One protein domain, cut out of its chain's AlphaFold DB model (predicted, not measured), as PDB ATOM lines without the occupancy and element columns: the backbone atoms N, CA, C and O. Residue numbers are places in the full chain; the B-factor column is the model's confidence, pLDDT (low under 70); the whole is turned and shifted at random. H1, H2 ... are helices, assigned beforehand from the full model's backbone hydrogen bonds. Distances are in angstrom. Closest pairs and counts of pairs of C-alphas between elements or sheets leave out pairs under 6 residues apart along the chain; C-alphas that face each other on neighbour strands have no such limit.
ATOM      1  N   TYR A   3      69.807 134.134  93.251       88.06
ATOM      2  CA  TYR A   3      68.956 135.203  92.727       88.06
ATOM      3  C   TYR A   3      67.481 134.786  92.597       88.06
ATOM      4  O   TYR A   3      66.610 135.485  93.107       88.06
ATOM      5  N   GLU A   4      67.218 133.612  92.017       91.56
ATOM      6  CA  GLU A   4      65.860 133.064  91.885       91.56
ATOM      7  C   GLU A   4      65.210 132.823  93.247       91.56
ATOM      8  O   GLU A   4      64.056 133.175  93.454       91.56
ATOM      9  N   ALA A   5      65.961 132.283  94.213       91.94
ATOM     10  CA  ALA A   5      65.437 132.056  95.559       91.94
ATOM     11  C   ALA A   5      65.035 133.373  96.241       91.94
ATOM     12  O   ALA A   5      63.982 133.447  96.866       91.94
ATOM     13  N   LEU A   6      65.841 134.427  96.090       92.44
ATOM     14  CA  LEU A   6      65.504 135.750  96.613       92.44
ATOM     15  C   LEU A   6      64.273 136.344  95.915       92.44
ATOM     16  O   LEU A   6      63.456 136.977  96.575       92.44
ATOM     17  N   ASN A   7      64.110 136.129  94.608       93.69
ATOM     18  CA  ASN A   7      62.916 136.582  93.889       93.69
ATOM     19  C   ASN A   7      61.655 135.856  94.361       93.69
ATOM     20  O   ASN A   7      60.670 136.518  94.663       93.69
ATOM     21  N   VAL A   8      61.720 134.534  94.534       95.06
ATOM     22  CA  VAL A   8      60.608 133.746  95.088       95.06
ATOM     23  C   VAL A   8      60.219 134.247  96.480       95.06
ATOM     24  O   VAL A   8      59.033 134.368  96.779       95.06
ATOM     25  N   LEU A   9      61.195 134.591  97.329       94.19
ATOM     26  CA  LEU A   9      60.916 135.189  98.640       94.19
ATOM     27  C   LEU A   9      60.192 136.535  98.505       94.19
ATOM     28  O   LEU A   9      59.191 136.750  99.179       94.19
ATOM     29  N   LYS A  10      60.646 137.419  97.610       94.56
ATOM     30  CA  LYS A  10      59.963 138.695  97.343       94.56
ATOM     31  C   LYS A  10      58.527 138.481  96.859       94.56
ATOM     32  O   LYS A  10      57.614 139.141  97.330       94.56
ATOM     33  N   GLU A  11      58.310 137.546  95.943       94.81
ATOM     34  CA  GLU A  11      56.971 137.235  95.430       94.81
ATOM     35  C   GLU A  11      56.057 136.649  96.515       94.81
ATOM     36  O   GLU A  11      54.873 136.968  96.556       94.81
ATOM     37  N   SER A  12      56.610 135.844  97.426       95.38
ATOM     38  CA  SER A  12      55.846 135.176  98.489       95.38
ATOM     39  C   SER A  12      55.492 136.102  99.655       95.38
ATOM     40  O   SER A  12      54.402 135.997 100.210       95.38
ATOM     41  N   PHE A  13      56.412 136.987 100.050       94.06
ATOM     42  CA  PHE A  13      56.262 137.860 101.221       94.06
ATOM     43  C   PHE A  13      55.883 139.308 100.870       94.06
ATOM     44  O   PHE A  13      55.593 140.097 101.766       94.06
ATOM     45  N   GLY A  14      55.854 139.653  99.581       94.25
ATOM     46  CA  GLY A  14      55.429 140.955  99.074       94.25
ATOM     47  C   GLY A  14      56.569 141.819  98.516       94.25
ATOM     48  O   GLY A  14      57.750 141.603  98.814       94.25
ATOM     49  N   PRO A  15      56.226 142.842  97.707       90.94
ATOM     50  CA  PRO A  15      57.200 143.655  96.976       90.94
ATOM     51  C   PRO A  15      58.184 144.387  97.896       90.94
ATOM     52  O   PRO A  15      59.344 144.562  97.517       90.94
ATOM     53  N   ASP A  16      57.751 144.729  99.111       91.94
ATOM     54  CA  ASP A  16      58.538 145.492 100.080       91.94
ATOM     55  C   ASP A  16      59.339 144.620 101.057       91.94
ATOM     56  O   ASP A  16      59.989 145.128 101.972       91.94
ATOM     57  N   TYR A  17      59.335 143.295 100.872       93.31
ATOM     58  CA  TYR A  17      59.985 142.354 101.789       93.31
ATOM     59  C   TYR A  17      61.470 142.664 102.037       93.31
ATOM     60  O   TYR A  17      61.976 142.490 103.145       93.31
ATOM     61  N   PHE A  18      62.182 143.142 101.013       92.25
ATOM     62  CA  PHE A  18      63.581 143.541 101.157       92.25
ATOM     63  C   PHE A  18      63.748 145.028 101.467       92.25
ATOM     64  O   PHE A  18      64.616 145.381 102.256       92.25
ATOM     65  N   THR A  19      62.949 145.916 100.877       90.19
ATOM     66  CA  THR A  19      63.086 147.365 101.109       90.19
ATOM     67  C   THR A  19      62.772 147.738 102.557       90.19
ATOM     68  O   THR A  19      63.489 148.555 103.129       90.19
ATOM     69  N   SER A  20      61.799 147.070 103.184       89.12
ATOM     70  CA  SER A  20      61.434 147.251 104.600       89.12
ATOM     71  C   SER A  20      62.526 146.857 105.599       89.12
ATOM     72  O   SER A  20      62.488 147.285 106.748       89.12
ATOM     73  N   ARG A  21      63.529 146.076 105.176       86.12
ATOM     74  CA  ARG A  21      64.684 145.710 106.013       86.12
ATOM     75  C   ARG A  21      65.707 146.837 106.137       86.12
ATOM     76  O   ARG A  21      66.625 146.752 106.949       86.12
ATOM     77  N   VAL A  22      65.595 147.870 105.306       79.69
ATOM     78  CA  VAL A  22      66.498 149.019 105.330       79.69
ATOM     79  C   VAL A  22      65.872 150.108 106.186       79.69
ATOM     80  O   VAL A  22      65.036 150.869 105.712       79.69
ATOM     81  N   ASP A  23      66.301 150.178 107.443       72.19
ATOM     82  CA  ASP A  23      65.926 151.270 108.341       72.19
ATOM     83  C   ASP A  23      66.558 152.596 107.868       72.19
ATOM     84  O   ASP A  23      67.678 152.629 107.331       72.19
ATOM     85  N   ASP A  24      65.866 153.703 108.129       64.94
ATOM     86  CA  ASP A  24      66.345 155.063 107.909       64.94
ATOM     87  C   ASP A  24      67.685 155.303 108.603       64.94
ATOM     88  O   ASP A  24      68.491 156.083 108.107       64.94
ATOM     89  N   GLY A  25      68.002 154.585 109.685       63.09
ATOM     90  CA  GLY A  25      69.323 154.636 110.317       63.09
ATOM     91  C   GLY A  25      70.485 154.349 109.351       63.09
ATOM     92  O   GLY A  25      71.546 154.967 109.461       63.09
ATOM     93  N   ILE A  26      70.317 153.469 108.355       63.53
ATOM     94  CA  ILE A  26      71.347 153.229 107.327       63.53
ATOM     95  C   ILE A  26      71.406 154.407 106.347       63.53
ATOM     96  O   ILE A  26      72.500 154.829 105.974       63.53
ATOM     97  N   ALA A  27      70.254 154.959 105.959       60.81
ATOM     98  CA  ALA A  27      70.155 156.086 105.032       60.81
ATOM     99  C   ALA A  27      70.677 157.403 105.642       60.81
ATOM    100  O   ALA A  27      71.424 158.129 104.992       60.81
ATOM    101  N   GLN A  28      70.364 157.673 106.909       61.72
ATOM    102  CA  GLN A  28      70.783 158.852 107.674       61.72
ATOM    103  C   GLN A  28      72.292 158.873 107.951       61.72
ATOM    104  O   GLN A  28      72.890 159.939 108.071       61.72
ATOM    105  N   ASN A  29      72.921 157.697 108.038       61.12
ATOM    106  CA  ASN A  29      74.374 157.562 108.174       61.12
ATOM    107  C   ASN A  29      75.125 157.703 106.837       61.12
ATOM    108  O   ASN A  29      76.364 157.731 106.811       61.12
ATOM    109  N   LEU A  30      74.399 157.782 105.721       66.25
ATOM    110  CA  LEU A  30      74.940 158.206 104.437       66.25
ATOM    111  C   LEU A  30      74.842 159.725 104.324       66.25
ATOM    112  O   LEU A  30      74.250 160.399 105.157       66.25
ATOM    113  N   ASN A  31      75.501 160.293 103.315       65.88
ATOM    114  CA  ASN A  31      75.424 161.731 103.093       65.88
ATOM    115  C   ASN A  31      73.940 162.126 102.944       65.88
ATOM    116  O   ASN A  31      73.318 161.622 102.013       65.88
ATOM    117  N   PRO A  32      73.385 163.024 103.781       63.59
ATOM    118  CA  PRO A  32      71.962 163.376 103.759       63.59
ATOM    119  C   PRO A  32      71.518 164.025 102.441       63.59
ATOM    120  O   PRO A  32      70.333 164.083 102.147       63.59
ATOM    121  N   LYS A  33      72.465 164.476 101.606       67.75
ATOM    122  CA  LYS A  33      72.191 164.913 100.227       67.75
ATOM    123  C   LYS A  33      71.927 163.758  99.255       67.75
ATOM    124  O   LYS A  33      71.707 164.006  98.074       67.75
ATOM    125  N   PHE A  34      72.055 162.512  99.703       68.19
ATOM    126  CA  PHE A  34      71.978 161.331  98.863       68.19
ATOM    127  C   PHE A  34      70.867 160.406  99.348       68.19
ATOM    128  O   PHE A  34      71.060 159.562 100.221       68.19
ATOM    129  N   GLU A  35      69.703 160.555  98.732       73.88
ATOM    130  CA  GLU A  35      68.580 159.651  98.936       73.88
ATOM    131  C   GLU A  35      68.857 158.306  98.254       73.88
ATOM    132  O   GLU A  35      69.264 158.238  97.087       73.88
ATOM    133  N   LEU A  36      68.649 157.213  98.992       78.81
ATOM    134  CA  LEU A  36      68.740 155.869  98.434       78.81
ATOM    135  C   LEU A  36      67.577 155.632  97.471       78.81
ATOM    136  O   LEU A  36      66.411 155.757  97.840       78.81
ATOM    137  N   ARG A  37      67.897 155.223  96.244       85.31
ATOM    138  CA  ARG A  37      66.897 154.798  95.256       85.31
ATOM    139  C   ARG A  37      66.315 153.443  95.655       85.31
ATOM    140  O   ARG A  37      67.015 152.628  96.254       85.31
ATOM    141  N   GLU A  38      65.093 153.148  95.225       86.62
ATOM    142  CA  GLU A  38      64.394 151.906  95.593       86.62
ATOM    143  C   GLU A  38      65.192 150.629  95.293       86.62
ATOM    144  O   GLU A  38      65.354 149.783  96.169       86.62
ATOM    145  N   TYR A  39      65.826 150.518  94.120       86.44
ATOM    146  CA  TYR A  39      66.670 149.351  93.817       86.44
ATOM    147  C   TYR A  39      67.897 149.234  94.738       86.44
ATOM    148  O   TYR A  39      68.410 148.137  94.956       86.44
ATOM    149  N   GLN A  40      68.402 150.356  95.263       84.56
ATOM    150  CA  GLN A  40      69.532 150.371  96.194       84.56
ATOM    151  C   GLN A  40      69.083 149.894  97.574       84.56
ATOM    152  O   GLN A  40      69.800 149.116  98.198       84.56
ATOM    153  N   LYS A  41      67.886 150.307  98.016       86.44
ATOM    154  CA  LYS A  41      67.252 149.790  99.236       86.44
ATOM    155  C   LYS A  41      66.987 148.291  99.114       86.44
ATOM    156  O   LYS A  41      67.381 147.527  99.985       86.44
ATOM    157  N   GLU A  42      66.428 147.840  97.994       89.62
ATOM    158  CA  GLU A  42      66.211 146.411  97.758       89.62
ATOM    159  C   GLU A  42      67.529 145.623  97.773       89.62
ATOM    160  O   GLU A  42      67.610 144.565  98.398       89.62
ATOM    161  N   ALA A  43      68.589 146.137  97.140       87.00
ATOM    162  CA  ALA A  43      69.906 145.505  97.182       87.00
ATOM    163  C   ALA A  43      70.456 145.416  98.616       87.00
ATOM    164  O   ALA A  43      71.021 144.388  98.991       87.00
ATOM    165  N   LEU A  44      70.272 146.472  99.417       85.94
ATOM    166  CA  LEU A  44      70.660 146.507 100.828       85.94
ATOM    167  C   LEU A  44      69.888 145.477 101.662       85.94
ATOM    168  O   LEU A  44      70.503 144.732 102.418       85.94
ATOM    169  N   GLY A  45      68.576 145.360 101.469       88.69
ATOM    170  CA  GLY A  45      67.753 144.372 102.169       88.69
ATOM    171  C   GLY A  45      68.033 142.925 101.766       88.69
ATOM    172  O   GLY A  45      68.088 142.037 102.614       88.69
ATOM    173  N   ARG A  46      68.275 142.665 100.473       90.88
ATOM    174  CA  ARG A  46      68.702 141.338  99.990       90.88
ATOM    175  C   ARG A  46      70.034 140.922 100.604       90.88
ATOM    176  O   ARG A  46      70.237 139.751 100.921       90.88
ATOM    177  N   PHE A  47      70.944 141.876 100.754       88.00
ATOM    178  CA  PHE A  47      72.221 141.650 101.410       88.00
ATOM    179  C   PHE A  47      72.062 141.398 102.908       88.00
ATOM    180  O   PHE A  47      72.674 140.451 103.390       88.00
ATOM    181  N   ASP A  48      71.252 142.188 103.622       86.56
ATOM    182  CA  ASP A  48      70.935 141.935 105.031       86.56
ATOM    183  C   ASP A  48      70.474 140.485 105.208       86.56
ATOM    184  O   ASP A  48      71.164 139.707 105.860       86.56
ATOM    185  N   PHE A  49      69.422 140.082 104.489       89.44
ATOM    186  CA  PHE A  49      68.897 138.716 104.515       89.44
ATOM    187  C   PHE A  49      69.971 137.658 104.215       89.44
ATOM    188  O   PHE A  49      70.088 136.651 104.919       89.44
ATOM    189  N   TYR A  50      70.791 137.875 103.180       88.88
ATOM    190  CA  TYR A  50      71.867 136.942 102.839       88.88
ATOM    191  C   TYR A  50      72.905 136.818 103.961       88.88
ATOM    192  O   TYR A  50      73.491 135.748 104.142       88.88
ATOM    193  N   PHE A  51      73.150 137.895 104.715       84.94
ATOM    194  CA  PHE A  51      74.152 137.902 105.770       84.94
ATOM    195  C   PHE A  51      73.634 137.514 107.162       84.94
ATOM    196  O   PHE A  51      74.453 137.057 107.972       84.94
ATOM    197  N   SER A  52      72.337 137.659 107.424       83.69
ATOM    198  CA  SER A  52      71.695 137.390 108.715       83.69
ATOM    199  C   SER A  52      70.955 136.048 108.753       83.69
ATOM    200  O   SER A  52      71.121 135.290 109.705       83.69
ATOM    201  N   GLU A  53      70.195 135.712 107.707       87.81
ATOM    202  CA  GLU A  53      69.217 134.612 107.730       87.81
ATOM    203  C   GLU A  53      69.558 133.461 106.773       87.81
ATOM    204  O   GLU A  53      69.146 132.317 106.985       87.81
ATOM    205  N   TYR A  54      70.327 133.718 105.711       89.50
ATOM    206  CA  TYR A  54      70.603 132.698 104.702       89.50
ATOM    207  C   TYR A  54      71.618 131.645 105.182       89.50
ATOM    208  O   TYR A  54      72.836 131.786 105.042       89.50
ATOM    209  N   GLN A  55      71.099 130.526 105.692       85.75
ATOM    210  CA  GLN A  55      71.887 129.437 106.290       85.75
ATOM    211  C   GLN A  55      72.882 128.768 105.328       85.75
ATOM    212  O   GLN A  55      73.924 128.283 105.756       85.75
ATOM    213  N   LYS A  56      72.595 128.746 104.019       87.06
ATOM    214  CA  LYS A  56      73.453 128.095 103.007       87.06
ATOM    215  C   LYS A  56      74.595 128.991 102.503       87.06
ATOM    216  O   LYS A  56      75.257 128.642 101.521       87.06
ATOM    217  N   ARG A  57      74.815 130.156 103.122       87.06
ATOM    218  CA  ARG A  57      75.890 131.087 102.756       87.06
ATOM    219  C   ARG A  57      77.258 130.413 102.875       87.06
ATOM    220  O   ARG A  57      77.579 129.816 103.896       87.06
ATOM    221  N   GLN A  58      78.074 130.577 101.838       84.88
ATOM    222  CA  GLN A  58      79.459 130.109 101.810       84.88
ATOM    223  C   GLN A  58      80.414 131.237 102.213       84.88
ATOM    224  O   GLN A  58      80.195 132.397 101.849       84.88
ATOM    225  N   TRP A  59      81.473 130.888 102.947       82.62
ATOM    226  CA  TRP A  59      82.543 131.807 103.335       82.62
ATOM    227  C   TRP A  59      83.851 131.457 102.607       82.62
ATOM    228  O   TRP A  59      84.166 130.272 102.499       82.62
ATOM    229  N   PRO A  60      84.639 132.454 102.161       83.94
ATOM    230  CA  PRO A  60      84.355 133.890 102.202       83.94
ATOM    231  C   PRO A  60      83.242 134.303 101.221       83.94
ATOM    232  O   PRO A  60      83.172 133.824 100.092       83.94
ATOM    233  N   ALA A  61      82.361 135.210 101.649       83.69
ATOM    234  CA  ALA A  61      81.325 135.754 100.777       83.69
ATOM    235  C   ALA A  61      81.912 136.866  99.894       83.69
ATOM    236  O   ALA A  61      82.423 137.863 100.405       83.69
ATOM    237  N   HIS A  62      81.802 136.711  98.575       82.75
ATOM    238  CA  HIS A  62      82.211 137.721  97.601       82.75
ATOM    239  C   HIS A  62      80.983 138.448  97.043       82.75
ATOM    240  O   HIS A  62      80.011 137.816  96.637       82.75
ATOM    241  N   LEU A  63      81.031 139.782  97.020       80.19
ATOM    242  CA  LEU A  63      79.981 140.632  96.456       80.19
ATOM    243  C   LEU A  63      80.440 141.200  95.119       80.19
ATOM    244  O   LEU A  63      81.520 141.784  95.032       80.19
ATOM    245  N   LEU A  64      79.593 141.076  94.101       81.56
ATOM    246  CA  LEU A  64      79.835 141.630  92.775       81.56
ATOM    247  C   LEU A  64      78.804 142.716  92.469       81.56
ATOM    248  O   LEU A  64      77.602 142.460  92.439       81.56
ATOM    249  N   PHE A  65      79.279 143.938  92.237       76.12
ATOM    250  CA  PHE A  65      78.436 145.097  91.954       76.12
ATOM    251  C   PHE A  65      78.437 145.413  90.455       76.12
ATOM    252  O   PHE A  65      79.312 146.128  89.963       76.12
ATOM    253  N   HIS A  66      77.437 144.916  89.727       78.56
ATOM    254  CA  HIS A  66      77.230 145.257  88.318       78.56
ATOM    255  C   HIS A  66      76.394 146.535  88.187       78.56
ATOM    256  O   HIS A  66      75.169 146.490  88.258       78.56
ATOM    257  N   MET A  67      77.046 147.690  88.018       73.94
ATOM    258  CA  MET A  67      76.360 148.977  87.846       73.94
ATOM    259  C   MET A  67      77.151 149.952  86.955       73.94
ATOM    260  O   MET A  67      78.383 150.003  87.019       73.94
ATOM    261  N   ALA A  68      76.440 150.789  86.186       79.44
ATOM    262  CA  ALA A  68      77.020 151.851  85.356       79.44
ATOM    263  C   ALA A  68      77.786 152.908  86.187       79.44
ATOM    264  O   ALA A  68      77.577 153.061  87.394       79.44
ATOM    265  N   THR A  69      78.693 153.666  85.573       78.25
ATOM    266  CA  THR A  69      79.333 154.839  86.201       78.25
ATOM    267  C   THR A  69      78.292 155.906  86.569       78.25
ATOM    268  O   THR A  69      77.279 156.052  85.899       78.25
ATOM    269  N   GLY A  70      78.482 156.605  87.697       77.25
ATOM    270  CA  GLY A  70      77.525 157.613  88.195       77.25
ATOM    271  C   GLY A  70      76.263 157.074  88.893       77.25
ATOM    272  O   GLY A  70      75.514 157.844  89.479       77.25
ATOM    273  N   SER A  71      76.041 155.758  88.919       74.25
ATOM    274  CA  SER A  71      74.861 155.113  89.540       74.25
ATOM    275  C   SER A  71      74.878 155.013  91.077       74.25
ATOM    276  O   SER A  71      73.957 154.453  91.674       74.25
ATOM    277  N   GLY A  72      75.937 155.507  91.728       75.88
ATOM    278  CA  GLY A  72      76.086 155.458  93.187       75.88
ATOM    279  C   GLY A  72      76.721 154.180  93.754       75.88
ATOM    280  O   GLY A  72      76.703 153.998  94.968       75.88
ATOM    281  N   LYS A  73      77.335 153.313  92.929       80.44
ATOM    282  CA  LYS A  73      77.939 152.044  93.397       80.44
ATOM    283  C   LYS A  73      78.920 152.182  94.569       80.44
ATOM    284  O   LYS A  73      78.911 151.359  95.477       80.44
ATOM    285  N   THR A  74      79.734 153.238  94.582       80.44
ATOM    286  CA  THR A  74      80.706 153.491  95.658       80.44
ATOM    287  C   THR A  74      80.012 153.791  96.980       80.44
ATOM    288  O   THR A  74      80.470 153.356  98.034       80.44
ATOM    289  N   LEU A  75      78.893 154.514  96.932       75.56
ATOM    290  CA  LEU A  75      78.129 154.829  98.128       75.56
ATOM    291  C   LEU A  75      77.488 153.566  98.698       75.56
ATOM    292  O   LEU A  75      77.660 153.291  99.876       75.56
ATOM    293  N   ILE A  76      76.852 152.765  97.841       78.00
ATOM    294  CA  ILE A  76      76.281 151.467  98.210       78.00
ATOM    295  C   ILE A  76      77.345 150.567  98.858       78.00
ATOM    296  O   ILE A  76      77.112 149.983  99.913       78.00
ATOM    297  N   MET A  77      78.547 150.504  98.277       77.69
ATOM    298  CA  MET A  77      79.669 149.752  98.846       77.69
ATOM    299  C   MET A  77      80.066 150.263 100.241       77.69
ATOM    300  O   MET A  77      80.350 149.464 101.136       77.69
ATOM    301  N   LYS A  78      80.050 151.587 100.458       78.31
ATOM    302  CA  LYS A  78      80.294 152.189 101.776       78.31
ATOM    303  C   LYS A  78      79.193 151.817 102.775       78.31
ATOM    304  O   LYS A  78      79.527 151.465 103.904       78.31
ATOM    305  N   SER A  79      77.924 151.832 102.359       73.69
ATOM    306  CA  SER A  79      76.786 151.389 103.177       73.69
ATOM    307  C   SER A  79      76.951 149.936 103.612       73.69
ATOM    308  O   SER A  79      76.829 149.637 104.794       73.69
ATOM    309  N   PHE A  80      77.321 149.048 102.684       76.94
ATOM    310  CA  PHE A  80      77.549 147.631 102.973       76.94
ATOM    311  C   PHE A  80      78.702 147.390 103.939       76.94
ATOM    312  O   PHE A  80      78.563 146.622 104.890       76.94
ATOM    313  N   SER A  81      79.831 148.067 103.724       70.38
ATOM    314  CA  SER A  81      80.981 147.977 104.624       70.38
ATOM    315  C   SER A  81      80.616 148.447 106.035       70.38
ATOM    316  O   SER A  81      80.891 147.758 107.016       70.38
ATOM    317  N   LYS A  82      79.911 149.582 106.146       69.94
ATOM    318  CA  LYS A  82      79.460 150.116 107.434       69.94
ATOM    319  C   LYS A  82      78.455 149.191 108.118       69.94
ATOM    320  O   LYS A  82      78.625 148.939 109.305       69.94
ATOM    321  N   PHE A  83      77.467 148.673 107.387       70.75
ATOM    322  CA  PHE A  83      76.503 147.701 107.900       70.75
ATOM    323  C   PHE A  83      77.230 146.488 108.487       70.75
ATOM    324  O   PHE A  83      77.065 146.187 109.660       70.75
ATOM    325  N   LEU A  84      78.136 145.869 107.723       66.88
ATOM    326  CA  LEU A  84      78.893 144.701 108.177       66.88
ATOM    327  C   LEU A  84      79.728 144.993 109.439       66.88
ATOM    328  O   LEU A  84      79.826 144.144 110.325       66.88
ATOM    329  N   ILE A  85      80.338 146.181 109.525       65.12
ATOM    330  CA  ILE A  85      81.103 146.616 110.704       65.12
ATOM    331  C   ILE A  85      80.183 146.811 111.911       65.12
ATOM    332  O   ILE A  85      80.516 146.337 112.991       65.12
ATOM    333  N   LEU A  86      79.038 147.480 111.744       63.81
ATOM    334  CA  LEU A  86      78.082 147.719 112.827       63.81
ATOM    335  C   LEU A  86      77.482 146.411 113.345       63.81
ATOM    336  O   LEU A  86      77.441 146.213 114.554       63.81
ATOM    337  N   THR A  87      77.100 145.489 112.461       64.88
ATOM    338  CA  THR A  87      76.557 144.186 112.864       64.88
ATOM    339  C   THR A  87      77.601 143.350 113.608       64.88
ATOM    340  O   THR A  87      77.274 142.690 114.590       64.88
ATOM    341  N   LYS A  88      78.883 143.426 113.216       60.31
ATOM    342  CA  LYS A  88      79.984 142.803 113.972       60.31
ATOM    343  C   LYS A  88      80.256 143.496 115.311       60.31
ATOM    344  O   LYS A  88      80.494 142.816 116.301       60.31
ATOM    345  N   ALA A  89      80.217 144.827 115.356       57.72
ATOM    346  CA  ALA A  89      80.465 145.605 116.570       57.72
ATOM    347  C   ALA A  89      79.334 145.466 117.604       57.72
ATOM    348  O   ALA A  89      79.612 145.336 118.792       57.72
ATOM    349  N   GLY A  90      78.073 145.409 117.164       51.97
ATOM    350  CA  GLY A  90      76.921 145.127 118.024       51.97
ATOM    351  C   GLY A  90      76.995 143.735 118.659       51.97
ATOM    352  O   GLY A  90      76.640 143.564 119.823       51.97
ATOM    353  N   HIS A  91      77.559 142.760 117.941       44.84
ATOM    354  CA  HIS A  91      77.870 141.441 118.497       44.84
ATOM    355  C   HIS A  91      78.969 141.483 119.572       44.84
ATOM    356  O   HIS A  91      78.929 140.687 120.500       44.84
ATOM    357  N   LEU A  92      79.915 142.426 119.502       34.56
ATOM    358  CA  LEU A  92      80.951 142.598 120.530       34.56
ATOM    359  C   LEU A  92      80.424 143.307 121.791       34.56
ATOM    360  O   LEU A  92      80.907 143.024 122.879       34.56
ATOM    361  N   SER A  93      79.406 144.171 121.672       36.34
ATOM    362  CA  SER A  93      78.786 144.866 122.820       36.34
ATOM    363  C   SER A  93      77.829 144.013 123.664       36.34
ATOM    364  O   SER A  93      77.367 144.461 124.705       36.34
ATOM    365  N   GLN A  94      77.510 142.798 123.212       34.41
ATOM    366  CA  GLN A  94      76.689 141.821 123.944       34.41
ATOM    367  C   GLN A  94      77.554 140.746 124.635       34.41
ATOM    368  O   GLN A  94      77.019 139.831 125.254       34.41
TER     369      GLN A  94
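What this domain is: This is residues 3 to 94 of the 96 residues of the protein "ResIII domain-containing protein" of Candidatus Methanoperedenaceae archaeon GB37 (UniProt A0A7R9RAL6). A loose assembly of helices has H3 in its middle, with the longest helix, H4, on one side, running the same way, and H1 crosswise on the other. H2, one short helix, is near H4, and residues 53 to 72 loop back from the end of H3 to the beginning of H4. Residues 53 to 60 and 88 to 94 stick out from the body. The printed part has 92 residues with four named helices, H1, H2, H3 and H4 in chain order, and no named strand; the class is all helix. The whole is compact, with a radius of gyration of the C-alphas of 13.6 A, and spans 34 by 34 by 23 A.

How they stand to each other: H4, residues 73 to 92, only just touches H3, residues 38 to 52, with 3 pairs of C-alphas within 8 A. H4 touches H3 with residues 76 to 80 alone, and H3 touches H4 with residues 40 to 44 alone; the closest C-alphas of the two, those of Gln 40 and Ile 76, are 7.1 A apart. The two run the same way at a shallow tilt of 32 degrees, only just short of steep. H2, residues 24 to 28, is close to H4 but not clearly touching; their closest C-alphas, of Ile 26 and Ser 79, are 7.1 A apart. H1, residues 3 to 13, is close to H3 but not clearly touching, with the closest C-alphas, of Leu 6 and Arg 46, 7.3 A apart. The lines of H1 and H3 are about perpendicular, at 80 degrees. H1 and H4 are apart. In H1, H2, H3 and H4 every O i to N i+4 pair is within hydrogen-bond range.

Where its parts are: H4 is 28.9 A long and ends at C-alpha 92 (80.951, 142.598, 120.530). H3 measures 20.9 A, H1 15.5 A from C-alpha 3 (68.956, 135.203, 92.727), and H2 5.8 A.

The domain as a whole: The C-alphas farthest apart, of Thr 69 and Gln 94, are 40.0 A apart. The printed part has no cut. The link from H3 to H4, 20 residues, is long. The model's pLDDT is under 70 in residues 24 to 34, 82 and 84 to 94.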